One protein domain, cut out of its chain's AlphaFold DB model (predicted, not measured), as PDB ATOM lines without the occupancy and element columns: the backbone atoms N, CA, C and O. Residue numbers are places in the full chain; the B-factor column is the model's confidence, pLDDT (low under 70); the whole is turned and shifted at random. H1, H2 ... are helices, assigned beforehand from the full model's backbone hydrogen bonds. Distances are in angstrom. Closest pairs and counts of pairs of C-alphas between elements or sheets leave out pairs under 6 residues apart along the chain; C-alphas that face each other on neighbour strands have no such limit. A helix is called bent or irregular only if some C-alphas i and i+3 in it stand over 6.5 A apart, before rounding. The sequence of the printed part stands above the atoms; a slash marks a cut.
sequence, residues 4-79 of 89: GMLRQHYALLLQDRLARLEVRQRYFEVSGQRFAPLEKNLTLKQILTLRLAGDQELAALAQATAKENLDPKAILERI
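Overview. This is residues 4 to 79 of the 89 residues of an uncharacterized protein of Hymenobacter sp (UniProt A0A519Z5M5). One long helix, H1, sticks out with residues 4 to 15 as a free arm, while its later part packs on a compact body of shorter helices. There the first residues of H4, 55 to 59, meet the last of H1, 26 to 31, at a corner, and H4 touches each of the other four helices, with H3 and H5 side by side. The printed part has 76 residues with five named helices, H1 to H5 in order, and no named strand: all helix, packing mostly crossed. It is compact, with a radius of gyration of the C-alphas of 12.9 A, and elongated, spanning 41 by 26 by 21 A.

Arrangement. H1, residues 4 to 31, touches H3, residues 44 to 50, with residues 16 to 23 alone, at a steep tilt of 46 degrees; the closest C-alphas, of Ala 19 and Leu 48, are 6.6 A apart. With residues 26 to 31 alone it touches the hub H4, residues 55 to 68, about perpendicular at 78 degrees; C-alphas 27 and 59 are closest, at 5.9 A. H2, residues 36 to 39, touches H4, closest at C-alphas 38 and 66, 6.4 A. H3 and H4 form a helical hairpin at 43 degrees, closest at C-alphas 50 and 58, 6.6 A. H5, residues 72 to 78, touches H3 at a shallow tilt of 11 degrees, the same way, closest at C-alphas 46 and 72, 5.0 A. H1 and H5 are apart. Every O i to N i+4 pair is within hydrogen-bond range in H1, H3 and H5, and 8 of 10 in H4; H2 is too short for such a pair.

Along the chain. H1 begins at C-alpha 4, (35.323, 0.784, 25.426), and measures 40.8 A. H4 measures 20.2 A and is irregular: C-alphas 56 and 59 are 7.2 A apart. H5 ends at C-alpha 78, (8.676, -6.178, 52.196).

Size, cuts and confidence. The C-alphas of Gly 4 and Gly 32, the farthest apart, are 41.3 A apart. The printed part has no cut, and its four links are tight. The pLDDT is under 70 at residues 4 to 7.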
ATOM      1  N   GLY A   4      35.929   0.323  24.171       64.44
ATOM      2  CA  GLY A   4      35.323   0.784  25.426       64.44
ATOM      3  C   GLY A   4      33.945   0.176  25.717       64.44
ATOM      4  O   GLY A   4      33.685  -0.216  26.853       64.44
ATOM      5  N   MET A   5      33.097   0.009  24.693       69.12
ATOM      6  CA  MET A   5      31.772  -0.612  24.847       69.12
ATOM      7  C   MET A   5      31.872  -2.098  25.216       69.12
ATOM      8  O   MET A   5      31.082  -2.595  26.014       69.12
ATOM      9  N   LEU A   6      32.875  -2.803  24.680       65.75
ATOM     10  CA  LEU A   6      33.141  -4.202  25.033       65.75
ATOM     11  C   LEU A   6      33.527  -4.340  26.512       65.75
ATOM     12  O   LEU A   6      33.001  -5.202  27.210       65.75
ATOM     13  N   ARG A   7      34.401  -3.459  27.014       65.50
ATOM     14  CA  ARG A   7      34.852  -3.474  28.414       65.50
ATOM     15  C   ARG A   7      33.707  -3.273  29.410       65.50
ATOM     16  O   ARG A   7      33.614  -4.020  30.380       65.50
ATOM     17  N   GLN A   8      32.826  -2.308  29.148       72.75
ATOM     18  CA  GLN A   8      31.651  -2.044  29.987       72.75
ATOM     19  C   GLN A   8      30.673  -3.224  29.987       72.75
ATOM     20  O   GLN A   8      30.177  -3.617  31.039       72.75
ATOM     21  N   HIS A   9      30.452  -3.846  28.826       73.81
ATOM     22  CA  HIS A   9      29.572  -5.004  28.716       73.81
ATOM     23  C   HIS A   9      30.053  -6.192  29.568       73.81
ATOM     24  O   HIS A   9      29.268  -6.778  30.313       73.81
ATOM     25  N   TYR A  10      31.349  -6.517  29.516       83.56
ATOM     26  CA  TYR A  10      31.907  -7.592  30.345       83.56
ATOM     27  C   TYR A  10      31.860  -7.274  31.842       83.56
ATOM     28  O   TYR A  10      31.585  -8.174  32.636       83.56
ATOM     29  N   ALA A  11      32.086  -6.014  32.231       84.31
ATOM     30  CA  ALA A  11      32.001  -5.593  33.627       84.31
ATOM     31  C   ALA A  11      30.582  -5.779  34.194       84.31
ATOM     32  O   ALA A  11      30.431  -6.376  35.258       84.31
ATOM     33  N   LEU A  12      29.545  -5.368  33.455       85.12
ATOM     34  CA  LEU A  12      28.143  -5.542  33.860       85.12
ATOM     35  C   LEU A  12      27.765  -7.025  34.004       85.12
ATOM     36  O   LEU A  12      27.183  -7.431  35.008       85.12
ATOM     37  N   LEU A  13      28.173  -7.865  33.046       88.12
ATOM     38  CA  LEU A  13      27.944  -9.311  33.130       88.12
ATOM     39  C   LEU A  13      28.630  -9.944  34.348       88.12
ATOM     40  O   LEU A  13      28.087 -10.875  34.949       88.12
ATOM     41  N   LEU A  14      29.830  -9.476  34.697       91.00
ATOM     42  CA  LEU A  14      30.555  -9.945  35.874       91.00
ATOM     43  C   LEU A  14      29.851  -9.508  37.165       91.00
ATOM     44  O   LEU A  14      29.682 -10.337  38.057       91.00
ATOM     45  N   GLN A  15      29.378  -8.261  37.240       89.19
ATOM     46  CA  GLN A  15      28.605  -7.753  38.378       89.19
ATOM     47  C   GLN A  15      27.336  -8.584  38.614       89.19
ATOM     48  O   GLN A  15      27.086  -9.022  39.736       89.19
ATOM     49  N   ASP A  16      26.583  -8.901  37.559       91.81
ATOM     50  CA  ASP A  16      25.375  -9.730  37.662       91.81
ATOM     51  C   ASP A  16      25.668 -11.167  38.119       91.81
ATOM     52  O   ASP A  16      24.818 -11.844  38.706       91.81
ATOM     53  N   ARG A  17      26.857 -11.693  37.805       93.25
ATOM     54  CA  ARG A  17      27.304 -13.010  38.286       93.25
ATOM     55  C   ARG A  17      27.731 -12.944  39.745       93.25
ATOM     56  O   ARG A  17      27.367 -13.836  40.504       93.25
ATOM     57  N   LEU A  18      28.451 -11.892  40.132       93.62
ATOM     58  CA  LEU A  18      28.898 -11.679  41.504       93.62
ATOM     59  C   LEU A  18      27.703 -11.515  42.448       93.62
ATOM     60  O   LEU A  18      27.618 -12.232  43.436       93.62
ATOM     61  N   ALA A  19      26.725 -10.686  42.079       91.94
ATOM     62  CA  ALA A  19      25.514 -10.486  42.871       91.94
ATOM     63  C   ALA A  19      24.721 -11.790  43.072       91.94
ATOM     64  O   ALA A  19      24.211 -12.058  44.157       91.94
ATOM     65  N   ARG A  20      24.651 -12.646  42.042       94.69
ATOM     66  CA  ARG A  20      24.048 -13.982  42.174       94.69
ATOM     67  C   ARG A  20      24.819 -14.875  43.140       94.69
ATOM     68  O   ARG A  20      24.196 -15.602  43.907       94.69
ATOM     69  N   LEU A  21      26.150 -14.859  43.086       95.38
ATOM     70  CA  LEU A  21      26.985 -15.646  43.996       95.38
ATOM     71  C   LEU A  21      26.858 -15.171  45.442       95.38
ATOM     72  O   LEU A  21      26.743 -16.005  46.330       95.38
ATOM     73  N   GLU A  22      26.808 -13.862  45.661       94.69
ATOM     74  CA  GLU A  22      26.610 -13.270  46.982       94.69
ATOM     75  C   GLU A  22      25.277 -13.706  47.601       94.69
ATOM     76  O   GLU A  22      25.266 -14.264  48.694       94.69
ATOM     77  N   VAL A  23      24.160 -13.559  46.877       95.25
ATOM     78  CA  VAL A  23      22.840 -13.988  47.376       95.25
ATOM     79  C   VAL A  23      22.802 -15.496  47.620       95.25
ATOM     80  O   VAL A  23      22.257 -15.939  48.627       95.25
ATOM     81  N   ARG A  24      23.412 -16.304  46.738       95.94
ATOM     82  CA  ARG A  24      23.537 -17.758  46.941       95.94
ATOM     83  C   ARG A  24      24.278 -18.089  48.232       95.94
ATOM     84  O   ARG A  24      23.847 -18.996  48.942       95.94
ATOM     85  N   GLN A  25      25.387 -17.397  48.483       96.62
ATOM     86  CA  GLN A  25      26.230 -17.613  49.650       96.62
ATOM     87  C   GLN A  25      25.496 -17.203  50.925       96.62
ATOM     88  O   GLN A  25      25.320 -18.039  51.804       96.62
ATOM     89  N   ARG A  26      24.969 -15.975  50.974       96.00
ATOM     90  CA  ARG A  26      24.209 -15.466  52.122       96.00
ATOM     91  C   ARG A  26      23.002 -16.341  52.431       96.00
ATOM     92  O   ARG A  26      22.816 -16.750  53.568       96.00
ATOM     93  N   TYR A  27      22.227 -16.725  51.411       96.44
ATOM     94  CA  TYR A  27      21.098 -17.640  51.595       96.44
ATOM     95  C   TYR A  27      21.543 -18.982  52.190       96.44
ATOM     96  O   TYR A  27      20.864 -19.520  53.064       96.44
ATOM     97  N   PHE A  28      22.670 -19.538  51.735       96.25
ATOM     98  CA  PHE A  28      23.208 -20.784  52.280       96.25
ATOM     99  C   PHE A  28      23.674 -20.628  53.732       96.25
ATOM    100  O   PHE A  28      23.387 -21.503  54.542       96.25
ATOM    101  N   GLU A  29      24.329 -19.521  54.074       96.19
ATOM    102  CA  GLU A  29      24.780 -19.228  55.439       96.19
ATOM    103  C   GLU A  29      23.610 -19.125  56.423       96.19
ATOM    104  O   GLU A  29      23.676 -19.699  57.508       96.19
ATOM    105  N   VAL A  30      22.513 -18.466  56.031       95.12
ATOM    106  CA  VAL A  30      21.364 -18.248  56.927       95.12
ATOM    107  C   VAL A  30      20.390 -19.427  56.975       95.12
ATOM    108  O   VAL A  30      19.763 -19.664  58.003       95.12
ATOM    109  N   SER A  31      20.232 -20.177  55.878       94.38
ATOM    110  CA  SER A  31      19.236 -21.260  55.782       94.38
ATOM    111  C   SER A  31      19.827 -22.671  55.842       94.38
ATOM    112  O   SER A  31      19.083 -23.638  56.009       94.38
ATOM    113  N   GLY A  32      21.136 -22.822  55.623       94.56
ATOM    114  CA  GLY A  32      21.802 -24.115  55.427       94.56
ATOM    115  C   GLY A  32      21.424 -24.834  54.124       94.56
ATOM    116  O   GLY A  32      21.859 -25.961  53.886       94.56
ATOM    117  N   GLN A  33      20.602 -24.222  53.264       94.06
ATOM    118  CA  GLN A  33      20.082 -24.834  52.045       94.06
ATOM    119  C   GLN A  33      20.701 -24.218  50.797       94.06
ATOM    120  O   GLN A  33      20.985 -23.023  50.716       94.06
ATOM    121  N   ARG A  34      20.884 -25.036  49.756       93.94
ATOM    122  CA  ARG A  34      21.371 -24.536  48.466       93.94
ATOM    123  C   ARG A  34      20.317 -23.622  47.843       93.94
ATOM    124  O   ARG A  34      19.185 -24.046  47.653       93.94
ATOM    125  N   PHE A  35      20.717 -22.426  47.417       95.25
ATOM    126  CA  PHE A  35      19.834 -21.483  46.717       95.25
ATOM    127  C   PHE A  35      19.497 -21.902  45.272       95.25
ATOM    128  O   PHE A  35      18.487 -21.485  44.718       95.25
ATOM    129  N   ALA A  36      20.312 -22.766  44.653       91.62
ATOM    130  CA  ALA A  36      20.194 -23.143  43.238       91.62
ATOM    131  C   ALA A  36      18.809 -23.670  42.780       91.62
ATOM    132  O   ALA A  36      18.426 -23.369  41.650       91.62
ATOM    133  N   PRO A  37      18.044 -24.454  43.569       92.81
ATOM    134  CA  PRO A  37      16.687 -24.856  43.193       92.81
ATOM    135  C   PRO A  37      15.721 -23.670  43.152       92.81
ATOM    136  O   PRO A  37      14.889 -23.592  42.255       92.81
ATOM    137  N   LEU A  38      15.862 -22.751  44.107       92.69
ATOM    138  CA  LEU A  38      14.998 -21.589  44.274       92.69
ATOM    139  C   LEU A  38      15.296 -20.521  43.214       92.69
ATOM    140  O   LEU A  38      14.385 -19.963  42.614       92.69
ATOM    141  N   GLU A  39      16.573 -20.333  42.889       93.19
ATOM    142  CA  GLU A  39      17.043 -19.425  41.844       93.19
ATOM    143  C   GLU A  39      16.445 -19.702  40.461       93.19
ATOM    144  O   GLU A  39      16.250 -18.769  39.690       93.19
ATOM    145  N   LYS A  40      16.125 -20.961  40.131       92.81
ATOM    146  CA  LYS A  40      15.504 -21.312  38.839       92.81
ATOM    147  C   LYS A  40      14.146 -20.641  38.633       92.81
ATOM    148  O   LYS A  40      13.738 -20.455  37.492       92.81
ATOM    149  N   ASN A  41      13.478 -20.290  39.729       94.31
ATOM    150  CA  ASN A  41      12.174 -19.640  39.730       94.31
ATOM    151  C   ASN A  41      12.288 -18.120  39.916       94.31
ATOM    152  O   ASN A  41      11.272 -17.443  40.018       94.31
ATOM    153  N   LEU A  42      13.509 -17.580  39.979       95.62
ATOM    154  CA  LEU A  42      13.758 -16.161  40.187       95.62
ATOM    155  C   LEU A  42      14.401 -15.527  38.955       95.62
ATOM    156  O   LEU A  42      15.329 -16.044  38.337       95.62
ATOM    157  N   THR A  43      13.938 -14.329  38.636       95.81
ATOM    158  CA  THR A  43      14.568 -13.448  37.660       95.81
ATOM    159  C   THR A  43      15.780 -12.750  38.273       95.81
ATOM    160  O   THR A  43      15.858 -12.522  39.482       95.81
ATOM    161  N   LEU A  44      16.716 -12.316  37.424       93.88
ATOM    162  CA  LEU A  44      17.888 -11.562  37.875       93.88
ATOM    163  C   LEU A  44      17.498 -10.319  38.691       93.88
ATOM    164  O   LEU A  44      18.109 -10.055  39.718       93.88
ATOM    165  N   LYS A  45      16.456  -9.584  38.282       94.69
ATOM    166  CA  LYS A  45      15.994  -8.386  39.003       94.69
ATOM    167  C   LYS A  45      15.506  -8.707  40.417       94.69
ATOM    168  O   LYS A  45      15.825  -7.965  41.342       94.69
ATOM    169  N   GLN A  46      14.775  -9.809  40.595       96.38
ATOM    170  CA  GLN A  46      14.342 -10.257  41.921       96.38
ATOM    171  C   GLN A  46      15.551 -10.618  42.791       96.38
ATOM    172  O   GLN A  46      15.630 -10.164  43.923       96.38
ATOM    173  N   ILE A  47      16.539 -11.337  42.244       95.62
ATOM    174  CA  ILE A  47      17.776 -11.682  42.968       95.62
ATOM    175  C   ILE A  47      18.541 -10.420  43.389       95.62
ATOM    176  O   ILE A  47      18.957 -10.306  44.537       95.62
ATOM    177  N   LEU A  48      18.689  -9.451  42.483       94.56
ATOM    178  CA  LEU A  48      19.341  -8.176  42.788       94.56
ATOM    179  C   LEU A  48      18.603  -7.388  43.877       94.56
ATOM    180  O   LEU A  48      19.250  -6.676  44.635       94.56
ATOM    181  N   THR A  49      17.277  -7.521  43.958       95.25
ATOM    182  CA  THR A  49      16.476  -6.875  45.007       95.25
ATOM    183  C   THR A  49      16.604  -7.612  46.335       95.25
ATOM    184  O   THR A  49      16.811  -6.978  47.359       95.25
ATOM    185  N   LEU A  50      16.565  -8.949  46.321       95.75
ATOM    186  CA  LEU A  50      16.778  -9.783  47.510       95.75
ATOM    187  C   LEU A  50      18.149  -9.541  48.148       95.75
ATOM    188  O   LEU A  50      18.271  -9.631  49.361       95.75
ATOM    189  N   ARG A  51      19.171  -9.190  47.358       94.81
ATOM    190  CA  ARG A  51      20.491  -8.811  47.886       94.81
ATOM    191  C   ARG A  51      20.423  -7.632  48.866       94.81
ATOM    192  O   ARG A  51      21.248  -7.555  49.767       94.81
ATOM    193  N   LEU A  52      19.451  -6.739  48.701       94.88
ATOM    194  CA  LEU A  52      19.262  -5.570  49.561       94.88
ATOM    195  C   LEU A  52      18.546  -5.917  50.874       94.88
ATOM    196  O   LEU A  52      18.409  -5.050  51.724       94.88
ATOM    197  N   ALA A  53      18.059  -7.147  51.039       96.19
ATOM    198  CA  ALA A  53      17.424  -7.588  52.274       96.19
ATOM    199  C   ALA A  53      18.473  -7.962  53.325       96.19
ATOM    200  O   ALA A  53      19.552  -8.450  52.975       96.19
ATOM    201  N   GLY A  54      18.143  -7.807  54.605       94.56
ATOM    202  CA  GLY A  54      18.958  -8.289  55.718       94.56
ATOM    203  C   GLY A  54      19.002  -9.818  55.805       94.56
ATOM    204  O   GLY A  54      18.113 -10.524  55.324       94.56
ATOM    205  N   ASP A  55      20.035 -10.361  56.452       93.56
ATOM    206  CA  ASP A  55      20.269 -11.813  56.539       93.56
ATOM    207  C   ASP A  55      19.125 -12.575  57.228       93.56
ATOM    208  O   ASP A  55      18.781 -13.689  56.827       93.56
ATOM    209  N   GLN A  56      18.490 -11.961  58.228       92.50
ATOM    210  CA  GLN A  56      17.409 -12.585  58.997       92.50
ATOM    211  C   GLN A  56      16.125 -12.782  58.175       92.50
ATOM    212  O   GLN A  56      15.387 -13.739  58.404       92.50
ATOM    213  N   GLU A  57      15.857 -11.899  57.209       94.75
ATOM    214  CA  GLU A  57      14.644 -11.932  56.381       94.75
ATOM    215  C   GLU A  57      14.882 -12.509  54.977       94.75
ATOM    216  O   GLU A  57      13.933 -12.963  54.332       94.75
ATOM    217  N   LEU A  58      16.141 -12.582  54.525       95.69
ATOM    218  CA  LEU A  58      16.524 -13.043  53.188       95.69
ATOM    219  C   LEU A  58      15.921 -14.407  52.830       95.69
ATOM    220  O   LEU A  58      15.365 -14.573  51.741       95.69
ATOM    221  N   ALA A  59      16.015 -15.391  53.729       95.50
ATOM    222  CA  ALA A  59      15.533 -16.743  53.454       95.50
ATOM    223  C   ALA A  59      14.012 -16.780  53.249       95.50
ATOM    224  O   ALA A  59      13.525 -17.377  52.284       95.50
ATOM    225  N   ALA A  60      13.269 -16.103  54.127       95.69
ATOM    226  CA  ALA A  60      11.816 -16.025  54.062       95.69
ATOM    227  C   ALA A  60      11.350 -15.253  52.817       95.69
ATOM    228  O   ALA A  60      10.467 -15.721  52.093       95.69
ATOM    229  N   LEU A  61      11.986 -14.117  52.514       96.38
ATOM    230  CA  LEU A  61      11.677 -13.304  51.337       96.38
ATOM    231  C   LEU A  61      11.968 -14.045  50.035       96.38
ATOM    232  O   LEU A  61      11.160 -13.994  49.108       96.38
ATOM    233  N   ALA A  62      13.080 -14.775  49.955       95.62
ATOM    234  CA  ALA A  62      13.418 -15.562  48.777       95.62
ATOM    235  C   ALA A  62      12.395 -16.684  48.525       95.62
ATOM    236  O   ALA A  62      11.944 -16.868  47.392       95.62
ATOM    237  N   GLN A  63      11.963 -17.391  49.576       94.88
ATOM    238  CA  GLN A  63      10.912 -18.410  49.479       94.88
ATOM    239  C   GLN A  63       9.559 -17.818  49.080       94.88
ATOM    240  O   GLN A  63       8.911 -18.346  48.174       94.88
ATOM    241  N   ALA A  64       9.157 -16.704  49.694       95.56
ATOM    242  CA  ALA A  64       7.934 -15.996  49.329       95.56
ATOM    243  C   ALA A  64       7.983 -15.519  47.872       95.56
ATOM    244  O   ALA A  64       7.037 -15.738  47.122       95.56
ATOM    245  N   THR A  65       9.114 -14.963  47.432       96.12
ATOM    246  CA  THR A  65       9.306 -14.506  46.049       96.12
ATOM    247  C   THR A  65       9.151 -15.650  45.055       96.12
ATOM    248  O   THR A  65       8.432 -15.499  44.073       96.12
ATOM    249  N   ALA A  66       9.776 -16.800  45.318       94.75
ATOM    250  CA  ALA A  66       9.696 -17.959  44.432       94.75
ATOM    251  C   ALA A  66       8.306 -18.624  44.423       94.75
ATOM    252  O   ALA A  66       7.944 -19.259  43.438       94.75
ATOM    253  N   LYS A  67       7.536 -18.505  45.513       94.94
ATOM    254  CA  LYS A  67       6.192 -19.091  45.640       94.94
ATOM    255  C   LYS A  67       5.094 -18.184  45.080       94.94
ATOM    256  O   LYS A  67       4.178 -18.670  44.427       94.94
ATOM    257  N   GLU A  68       5.171 -16.889  45.365       94.62
ATOM    258  CA  GLU A  68       4.159 -15.885  45.011       94.62
ATOM    259  C   GLU A  68       4.493 -15.141  43.709       94.62
ATOM    260  O   GLU A  68       3.679 -14.348  43.247       94.62
ATOM    261  N   ASN A  69       5.665 -15.386  43.105       92.94
ATOM    262  CA  ASN A  69       6.185 -14.634  41.957       92.94
ATOM    263  C   ASN A  69       6.173 -13.117  42.201       92.94
ATOM    264  O   ASN A  69       5.702 -12.342  41.371       92.94
ATOM    265  N   LEU A  70       6.689 -12.691  43.358       94.56
ATOM    266  CA  LEU A  70       6.678 -11.279  43.749       94.56
ATOM    267  C   LEU A  70       7.469 -10.419  42.772       94.56
ATOM    268  O   LEU A  70       8.623 -10.713  42.457       94.56
ATOM    269  N   ASP A  71       6.885  -9.300  42.363       95.06
ATOM    270  CA  ASP A  71       7.619  -8.302  41.599       95.06
ATOM    271  C   ASP A  71       8.752  -7.689  42.437       95.06
ATOM    272  O   ASP A  71       8.596  -7.515  43.647       95.06
ATOM    273  N   PRO A  72       9.871  -7.266  41.816       95.06
ATOM    274  CA  PRO A  72      10.972  -6.596  42.512       95.06
ATOM    275  C   PRO A  72      10.518  -5.447  43.421       95.06
ATOM    276  O   PRO A  72      11.016  -5.296  44.529       95.06
ATOM    277  N   LYS A  73       9.519  -4.669  42.995       95.06
ATOM    278  CA  LYS A  73       8.960  -3.588  43.812       95.06
ATOM    279  C   LYS A  73       8.298  -4.114  45.093       95.06
ATOM    280  O   LYS A  73       8.528  -3.561  46.159       95.06
ATOM    281  N   ALA A  74       7.537  -5.201  44.991       95.69
ATOM    282  CA  ALA A  74       6.893  -5.831  46.138       95.69
ATOM    283  C   ALA A  74       7.912  -6.480  47.088       95.69
ATOM    284  O   ALA A  74       7.701  -6.481  48.294       95.69
ATOM    285  N   ILE A  75       9.028  -7.007  46.567       95.12
ATOM    286  CA  ILE A  75      10.140  -7.481  47.407       95.12
ATOM    287  C   ILE A  75      10.715  -6.309  48.198       95.12
ATOM    288  O   ILE A  75      10.836  -6.407  49.412       95.12
ATOM    289  N   LEU A  76      11.017  -5.198  47.519       94.88
ATOM    290  CA  LEU A  76      11.583  -4.005  48.144       94.88
ATOM    291  C   LEU A  76      10.673  -3.436  49.243       94.88
ATOM    292  O   LEU A  76      11.162  -3.062  50.298       94.88
ATOM    293  N   GLU A  77       9.358  -3.419  49.021       95.56
ATOM    294  CA  GLU A  77       8.367  -2.983  50.017       95.56
ATOM    295  C   GLU A  77       8.266  -3.921  51.233       95.56
ATOM    296  O   GLU A  77       7.807  -3.496  52.291       95.56
ATOM    297  N   ARG A  78       8.677  -5.191  51.102       95.19
ATOM    298  CA  ARG A  78       8.676  -6.178  52.196       95.19
ATOM    299  C   ARG A  78       9.998  -6.233  52.977       95.19
ATOM    300  O   ARG A  78      10.036  -6.916  53.997       95.19
ATOM    301  N   ILE A  79      11.055  -5.564  52.507       95.44
ATOM    302  CA  ILE A  79      12.357  -5.485  53.188       95.44
ATOM    303  C   ILE A  79      12.239  -4.526  54.373       95.44
ATOM    304  O   ILE A  79      11.891  -3.358  54.190       95.44
TER     305      ILE A  79